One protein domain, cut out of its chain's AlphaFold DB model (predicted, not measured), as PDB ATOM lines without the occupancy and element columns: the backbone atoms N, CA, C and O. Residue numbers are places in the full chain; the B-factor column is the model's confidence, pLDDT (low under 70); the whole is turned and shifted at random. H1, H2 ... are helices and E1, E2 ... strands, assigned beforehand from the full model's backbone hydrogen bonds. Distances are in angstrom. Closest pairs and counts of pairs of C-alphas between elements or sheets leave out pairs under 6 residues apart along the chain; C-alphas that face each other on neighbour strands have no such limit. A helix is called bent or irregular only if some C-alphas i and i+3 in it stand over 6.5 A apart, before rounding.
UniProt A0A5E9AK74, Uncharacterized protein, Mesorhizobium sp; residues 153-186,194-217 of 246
ATOM      1  N   GLY A 153     -25.154   8.337  83.627       90.38
ATOM      2  CA  GLY A 153     -25.242   8.547  85.066       90.38
ATOM      3  C   GLY A 153     -26.685   8.372  85.534       90.38
ATOM      4  O   GLY A 153     -27.614   8.836  84.870       90.38
ATOM      5  N   VAL A 154     -26.871   7.699  86.669       88.69
ATOM      6  CA  VAL A 154     -28.178   7.542  87.315       88.69
ATOM      7  C   VAL A 154     -28.100   8.153  88.704       88.69
ATOM      8  O   VAL A 154     -27.332   7.697  89.550       88.69
ATOM      9  N   GLU A 155     -28.899   9.186  88.934       90.12
ATOM     10  CA  GLU A 155     -29.070   9.814  90.237       90.12
ATOM     11  C   GLU A 155     -30.417   9.387  90.820       90.12
ATOM     12  O   GLU A 155     -31.463   9.531  90.185       90.12
ATOM     13  N   LEU A 156     -30.380   8.833  92.031       91.62
ATOM     14  CA  LEU A 156     -31.552   8.358  92.759       91.62
ATOM     15  C   LEU A 156     -31.787   9.265  93.965       91.62
ATOM     16  O   LEU A 156     -30.916   9.377  94.828       91.62
ATOM     17  N   GLN A 157     -32.966   9.877  94.053       93.00
ATOM     18  CA  GLN A 157     -33.383  10.662  95.216       93.00
ATOM     19  C   GLN A 157     -34.649  10.063  95.830       93.00
ATOM     20  O   GLN A 157     -35.594   9.704  95.132       93.00
ATOM     21  N   ILE A 158     -34.685   9.946  97.157       94.06
ATOM     22  CA  ILE A 158     -35.861   9.451  97.880       94.06
ATOM     23  C   ILE A 158     -36.742  10.659  98.211       94.06
ATOM     24  O   ILE A 158     -36.385  11.470  99.062       94.06
ATOM     25  N   LEU A 159     -37.888  10.794  97.540       93.50
ATOM     26  CA  LEU A 159     -38.761  11.972  97.660       93.50
ATOM     27  C   LEU A 159     -39.726  11.919  98.850       93.50
ATOM     28  O   LEU A 159     -40.416  12.900  99.130       93.50
ATOM     29  N   GLY A 160     -39.851  10.779  99.527       92.31
ATOM     30  CA  GLY A 160     -40.840  10.630 100.588       92.31
ATOM     31  C   GLY A 160     -40.566   9.479 101.548       92.31
ATOM     32  O   GLY A 160     -39.702   8.640 101.285       92.31
ATOM     33  N   PRO A 161     -41.309   9.438 102.668       92.75
ATOM     34  CA  PRO A 161     -41.170   8.382 103.655       92.75
ATOM     35  C   PRO A 161     -41.572   7.028 103.068       92.75
ATOM     36  O   PRO A 161     -42.425   6.937 102.183       92.75
ATOM     37  N   LEU A 162     -40.968   5.971 103.603       92.06
ATOM     38  CA  LEU A 162     -41.350   4.594 103.323       92.06
ATOM     39  C   LEU A 162     -42.696   4.309 104.001       92.06
ATOM     40  O   LEU A 162     -42.783   4.318 105.229       92.06
ATOM     41  N   VAL A 163     -43.749   4.088 103.214       93.75
ATOM     42  CA  VAL A 163     -45.095   3.824 103.741       93.75
ATOM     43  C   VAL A 163     -45.390   2.336 103.642       93.75
ATOM     44  O   VAL A 163     -45.490   1.786 102.544       93.75
ATOM     45  N   PHE A 164     -45.572   1.704 104.800       92.81
ATOM     46  CA  PHE A 164     -46.023   0.322 104.915       92.81
ATOM     47  C   PHE A 164     -47.542   0.283 105.082       92.81
ATOM     48  O   PHE A 164     -48.099   0.873 106.005       92.81
ATOM     49  N   THR A 165     -48.207  -0.437 104.189       93.81
ATOM     50  CA  THR A 165     -49.621  -0.812 104.281       93.81
ATOM     51  C   THR A 165     -49.703  -2.289 104.677       93.81
ATOM     52  O   THR A 165     -48.725  -3.020 104.547       93.81
ATOM     53  N   ALA A 166     -50.866  -2.764 105.136       92.75
ATOM     54  CA  ALA A 166     -51.071  -4.171 105.507       92.75
ATOM     55  C   ALA A 166     -50.702  -5.183 104.396       92.75
ATOM     56  O   ALA A 166     -50.466  -6.353 104.695       92.75
ATOM     57  N   HIS A 167     -50.646  -4.738 103.135       93.00
ATOM     58  CA  HIS A 167     -50.368  -5.582 101.970       93.00
ATOM     59  C   HIS A 167     -49.173  -5.129 101.122       93.00
ATOM     60  O   HIS A 167     -48.608  -5.961 100.423       93.00
ATOM     61  N   ASP A 168     -48.751  -3.863 101.214       92.38
ATOM     62  CA  ASP A 168     -47.785  -3.267 100.286       92.38
ATOM     63  C   ASP A 168     -46.792  -2.346 100.999       92.38
ATOM     64  O   ASP A 168     -47.096  -1.744 102.029       92.38
ATOM     65  N   CYS A 169     -45.611  -2.184 100.408       88.81
ATOM     66  CA  CYS A 169     -44.626  -1.185 100.804       88.81
ATOM     67  C   CYS A 169     -44.411  -0.228  99.629       88.81
ATOM     68  O   CYS A 169     -44.109  -0.674  98.523       88.81
ATOM     69  N   SER A 170     -44.581   1.077  99.852       91.12
ATOM     70  CA  SER A 170     -44.411   2.091  98.808       91.12
ATOM     71  C   SER A 170     -43.354   3.120  99.202       91.12
ATOM     72  O   SER A 170     -43.350   3.641 100.318       91.12
ATOM     73  N   VAL A 171     -42.453   3.416  98.265       93.31
ATOM     74  CA  VAL A 171     -41.460   4.489  98.358       93.31
ATOM     75  C   VAL A 171     -41.501   5.289  97.067       93.31
ATOM     76  O   VAL A 171     -41.572   4.726  95.977       93.31
ATOM     77  N   LYS A 172     -41.485   6.616  97.186       93.50
ATOM     78  CA  LYS A 172     -41.385   7.504  96.026       93.50
ATOM     79  C   LYS A 172     -39.912   7.769  95.746       93.50
ATOM     80  O   LYS A 172     -39.238   8.384  96.571       93.50
ATOM     81  N   LEU A 173     -39.441   7.300  94.598       93.94
ATOM     82  CA  LEU A 173     -38.105   7.585  94.092       93.94
ATOM     83  C   LEU A 173     -38.203   8.571  92.932       93.94
ATOM     84  O   LEU A 173     -39.059   8.412  92.063       93.94
ATOM     85  N   ASP A 174     -37.318   9.558  92.927       93.81
ATOM     86  CA  ASP A 174     -36.973  10.321  91.737       93.81
ATOM     87  C   ASP A 174     -35.729   9.700  91.114       93.81
ATOM     88  O   ASP A 174     -34.740   9.441  91.807       93.81
ATOM     89  N   VAL A 175     -35.793   9.426  89.817       92.50
ATOM     90  CA  VAL A 175     -34.717   8.770  89.076       92.50
ATOM     91  C   VAL A 175     -34.340   9.684  87.926       92.50
ATOM     92  O   VAL A 175     -35.054   9.768  86.929       92.50
ATOM     93  N   THR A 176     -33.207  10.366  88.059       91.81
ATOM     94  CA  THR A 176     -32.667  11.212  86.996       91.81
ATOM     95  C   THR A 176     -31.606  10.434  86.234       91.81
ATOM     96  O   THR A 176     -30.565  10.072  86.779       91.81
ATOM     97  N   ILE A 177     -31.878  10.163  84.959       91.88
ATOM     98  CA  ILE A 177     -30.956   9.473  84.056       91.88
ATOM     99  C   ILE A 177     -30.346  10.516  83.124       91.88
ATOM    100  O   ILE A 177     -31.055  11.125  82.323       91.88
ATOM    101  N   THR A 178     -29.031  10.708  83.209       92.00
ATOM    102  CA  THR A 178     -28.300  11.696  82.408       92.00
ATOM    103  C   THR A 178     -27.260  11.000  81.543       92.00
ATOM    104  O   THR A 178     -26.419  10.259  82.040       92.00
ATOM    105  N   ASN A 179     -27.280  11.250  80.234       93.12
ATOM    106  CA  ASN A 179     -26.215  10.796  79.345       93.12
ATOM    107  C   ASN A 179     -25.081  11.833  79.317       93.12
ATOM    108  O   ASN A 179     -25.236  12.921  78.769       93.12
ATOM    109  N   HIS A 180     -23.942  11.479  79.899       90.44
ATOM    110  CA  HIS A 180     -22.688  12.228  79.864       90.44
ATOM    111  C   HIS A 180     -21.823  11.892  78.636       90.44
ATOM    112  O   HIS A 180     -20.807  12.547  78.406       90.44
ATOM    113  N   GLY A 181     -22.186  10.864  77.861       88.94
ATOM    114  CA  GLY A 181     -21.447  10.444  76.673       88.94
ATOM    115  C   GLY A 181     -21.786  11.249  75.422       88.94
ATOM    116  O   GLY A 181     -22.809  11.926  75.343       88.94
ATOM    117  N   ARG A 182     -20.915  11.155  74.407       89.19
ATOM    118  CA  ARG A 182     -21.124  11.814  73.104       89.19
ATOM    119  C   ARG A 182     -22.151  11.084  72.242       89.19
ATOM    120  O   ARG A 182     -22.823  11.711  71.427       89.19
ATOM    121  N   SER A 183     -22.267   9.775  72.434       92.69
ATOM    122  CA  SER A 183     -23.220   8.931  71.721       92.69
ATOM    123  C   SER A 183     -24.552   8.860  72.462       92.69
ATOM    124  O   SER A 183     -24.556   8.798  73.694       92.69
ATOM    125  N   PRO A 184     -25.693   8.841  71.751       92.56
ATOM    126  CA  PRO A 184     -27.000   8.694  72.377       92.56
ATOM    127  C   PRO A 184     -27.125   7.323  73.054       92.56
ATOM    128  O   PRO A 184     -26.823   6.291  72.454       92.56
ATOM    129  N   ALA A 185     -27.605   7.307  74.297       91.25
ATOM    130  CA  ALA A 185     -27.982   6.085  74.993       91.25
ATOM    131  C   ALA A 185     -29.365   5.634  74.495       91.25
ATOM    132  O   ALA A 185     -30.394   6.187  74.881       91.25
ATOM    133  N   ILE A 186     -29.391   4.678  73.566       90.38
ATOM    134  CA  ILE A 186     -30.635   4.146  72.997       90.38
ATOM    135  C   ILE A 186     -31.027   2.894  73.796       90.38
ATOM    136  O   ILE A 186     -30.198   2.007  73.972       90.38
ATOM    137  N   PHE A 194     -35.006  -3.642  95.153       79.81
ATOM    138  CA  PHE A 194     -34.998  -3.320  96.576       79.81
ATOM    139  C   PHE A 194     -34.600  -4.547  97.387       79.81
ATOM    140  O   PHE A 194     -35.240  -5.595  97.309       79.81
ATOM    141  N   PHE A 195     -33.592  -4.388  98.239       75.31
ATOM    142  CA  PHE A 195     -33.186  -5.419  99.182       75.31
ATOM    143  C   PHE A 195     -33.538  -4.993 100.602       75.31
ATOM    144  O   PHE A 195     -33.053  -3.980 101.102       75.31
ATOM    145  N   VAL A 196     -34.350  -5.798 101.284       78.06
ATOM    146  CA  VAL A 196     -34.485  -5.707 102.743       78.06
ATOM    147  C   VAL A 196     -33.194  -6.255 103.346       78.06
ATOM    148  O   VAL A 196     -32.733  -7.309 102.905       78.06
ATOM    149  N   SER A 197     -32.606  -5.565 104.333       76.00
ATOM    150  CA  SER A 197     -31.318  -5.915 104.958       76.00
ATOM    151  C   SER A 197     -31.387  -7.217 105.773       76.00
ATOM    152  O   SER A 197     -31.276  -7.245 106.996       76.00
ATOM    153  N   THR A 198     -31.598  -8.324 105.085       82.44
ATOM    154  CA  THR A 198     -31.457  -9.675 105.608       82.44
ATOM    155  C   THR A 198     -30.009 -10.118 105.396       82.44
ATOM    156  O   THR A 198     -29.349  -9.641 104.472       82.44
ATOM    157  N   GLN A 199     -29.493 -11.048 106.209       83.81
ATOM    158  CA  GLN A 199     -28.155 -11.625 105.973       83.81
ATOM    159  C   GLN A 199     -28.003 -12.127 104.529       83.81
ATOM    160  O   GLN A 199     -26.999 -11.859 103.874       83.81
ATOM    161  N   ARG A 200     -29.064 -12.738 103.995       77.25
ATOM    162  CA  ARG A 200     -29.130 -13.223 102.617       77.25
ATOM    163  C   ARG A 200     -28.975 -12.111 101.572       77.25
ATOM    164  O   ARG A 200     -28.360 -12.342 100.538       77.25
ATOM    165  N   ALA A 201     -29.505 -10.912 101.825       73.88
ATOM    166  CA  ALA A 201     -29.327  -9.766 100.932       73.88
ATOM    167  C   ALA A 201     -27.878  -9.262 100.918       73.88
ATOM    168  O   ALA A 201     -27.360  -8.907  99.863       73.88
ATOM    169  N   VAL A 202     -27.208  -9.271 102.074       80.69
ATOM    170  CA  VAL A 202     -25.787  -8.903 102.169       80.69
ATOM    171  C   VAL A 202     -24.921  -9.909 101.411       80.69
ATOM    172  O   VAL A 202     -24.075  -9.507 100.615       80.69
ATOM    173  N   GLU A 203     -25.164 -11.207 101.601       87.19
ATOM    174  CA  GLU A 203     -24.472 -12.274 100.869       87.19
ATOM    175  C   GLU A 203     -24.700 -12.176  99.360       87.19
ATOM    176  O   GLU A 203     -23.756 -12.290  98.580       87.19
ATOM    177  N   TRP A 204     -25.942 -11.926  98.937       79.69
ATOM    178  CA  TRP A 204     -26.274 -11.781  97.523       79.69
ATOM    179  C   TRP A 204     -25.625 -10.543  96.905       79.69
ATOM    180  O   TRP A 204     -25.070 -10.648  95.816       79.69
ATOM    181  N   ARG A 205     -25.609  -9.404  97.611       78.12
ATOM    182  CA  ARG A 205     -24.900  -8.194  97.175       78.12
ATOM    183  C   ARG A 205     -23.412  -8.466  96.989       78.12
ATOM    184  O   ARG A 205     -22.873  -8.124  95.947       78.12
ATOM    185  N   ASN A 206     -22.764  -9.109  97.959       84.62
ATOM    186  CA  ASN A 206     -21.343  -9.441  97.855       84.62
ATOM    187  C   ASN A 206     -21.094 -10.417  96.691       84.62
ATOM    188  O   ASN A 206     -20.170 -10.224  95.911       84.62
ATOM    189  N   LYS A 207     -21.976 -11.408  96.497       84.19
ATOM    190  CA  LYS A 207     -21.916 -12.324  95.349       84.19
ATOM    191  C   LYS A 207     -22.102 -11.597  94.017       84.19
ATOM    192  O   LYS A 207     -21.440 -11.950  93.050       84.19
ATOM    193  N   MET A 208     -23.001 -10.622  93.940       75.06
ATOM    194  CA  MET A 208     -23.192  -9.790  92.753       75.06
ATOM    195  C   MET A 208     -22.011  -8.859  92.518       75.06
ATOM    196  O   MET A 208     -21.624  -8.677  91.369       75.06
ATOM    197  N   GLU A 209     -21.391  -8.329  93.569       78.00
ATOM    198  CA  GLU A 209     -20.159  -7.552  93.467       78.00
ATOM    199  C   GLU A 209     -19.012  -8.418  92.926       78.00
ATOM    200  O   GLU A 209     -18.346  -8.024  91.973       78.00
ATOM    201  N   ASP A 210     -18.840  -9.638  93.440       79.31
ATOM    202  CA  ASP A 210     -17.830 -10.592  92.969       79.31
ATOM    203  C   ASP A 210     -18.131 -11.123  91.554       79.31
ATOM    204  O   ASP A 210     -17.238 -11.243  90.711       79.31
ATOM    205  N   SER A 211     -19.400 -11.415  91.254       75.25
ATOM    206  CA  SER A 211     -19.850 -11.831  89.919       75.25
ATOM    207  C   SER A 211     -19.683 -10.707  88.904       75.25
ATOM    208  O   SER A 211     -19.285 -10.967  87.772       75.25
ATOM    209  N   SER A 212     -19.935  -9.462  89.307       64.38
ATOM    210  CA  SER A 212     -19.649  -8.291  88.485       64.38
ATOM    211  C   SER A 212     -18.142  -8.187  88.276       64.38
ATOM    212  O   SER A 212     -17.704  -8.233  87.136       64.38
ATOM    213  N   ARG A 213     -17.319  -8.197  89.337       67.12
ATOM    214  CA  ARG A 213     -15.840  -8.168  89.251       67.12
ATOM    215  C   ARG A 213     -15.258  -9.253  88.339       67.12
ATOM    216  O   ARG A 213     -14.265  -9.003  87.662       67.12
ATOM    217  N   SER A 214     -15.864 -10.439  88.299       65.69
ATOM    218  CA  SER A 214     -15.413 -11.562  87.462       65.69
ATOM    219  C   SER A 214     -15.938 -11.522  86.023       65.69
ATOM    220  O   SER A 214     -15.171 -11.815  85.105       65.69
ATOM    221  N   MET A 215     -17.186 -11.100  85.780       55.41
ATOM    222  CA  MET A 215     -17.672 -10.801  84.421       55.41
ATOM    223  C   MET A 215     -16.890  -9.644  83.782       55.41
ATOM    224  O   MET A 215     -16.630  -9.656  82.578       55.41
ATOM    225  N   ILE A 216     -16.439  -8.694  84.604       52.56
ATOM    226  CA  ILE A 216     -15.658  -7.513  84.214       52.56
ATOM    227  C   ILE A 216     -14.285  -7.872  83.614       52.56
ATOM    228  O   ILE A 216     -13.763  -7.110  82.805       52.56
ATOM    229  N   ALA A 217     -13.699  -9.032  83.929       53.69
ATOM    230  CA  ALA A 217     -12.389  -9.412  83.389       53.69
ATOM    231  C   ALA A 217     -12.422  -9.847  81.908       53.69
ATOM    232  O   ALA A 217     -11.391  -9.791  81.241       53.69
TER     233      ALA A 217
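AT A GLANCE: This is residues 153 to 186 and 194 to 217 of the 246 residues of an uncharacterized protein of Mesorhizobium sp (UniProt A0A5E9AK74). A two-stranded antiparallel hairpin, E1 and E2, makes one side of an open, extended model, and a single helix, H1, lies across a wide gap from it, its line running nearly alongside the strands. The loop between the strands reaches out past one end of the hairpin and folds toward the helix side, with its tip, residues 164 to 169, sticking out. The printed part has 58 residues with two named strands and one named helix, in the order E1, E2, H1. The sheet has the order E1 - E2, antiparallel, and the class is mixed, helices and strands. The whole is extended, with a radius of gyration of the C-alphas of 16.3 A, and spans 45 by 28 by 16 A, only just flat.

HOW THE PARTS SIT: The sheet is made of E1, residues 153 to 158, and E2, residues 173 to 179, a hairpin whose N-to-C directions stand at 166 degrees. The C-alphas of Val 154 and Ile 177 face each other at 4.7 A, and those of Ile 158 and Leu 173 at 4.8 A. N 153 and O 178 are within hydrogen-bond range at 2.8 A, and so are N 174 and O 157, at 2.8 A. Beyond the strands, residues 163 to 164 form a short antiparallel pairing with residues 169 to 170. H1, residues 199 to 215, is apart from E1, with no C-alpha of the one within 8 A of the other. In H1 every O i to N i+4 pair is within hydrogen-bond range.

IN THESE COORDINATES: E1 begins at C-alpha 153, at (-25.242, 8.547, 85.066), and measures 16.7 A from first to last C-alpha. E2, from Leu 173 to Asn 179, measures 19.2 A and ends at C-alpha 179, at (-26.215, 10.796, 79.345). H1, from Gln 199 to Met 215, measures 24.0 A, is not bent, and ends at C-alpha 215, at (-17.672, -10.801, 84.421).

THE WHOLE: The two C-alphas farthest apart are those of Ala 166 and Arg 182, at 46.9 A. The link from E1 to E2, 14 residues, is long. The link from E2 to H1 runs across the cut, where residues 187 to 193 are not printed; C-alphas 186 and 194 are 25.1 A apart. Residues 196 to 203, of which 199 to 203 belong to H1, stand free, as do residues 206 to 217, of which 206 to 215 belong to H1. The mean pLDDT of the printed part is 84.8, and residues 212 to 217 are under 70.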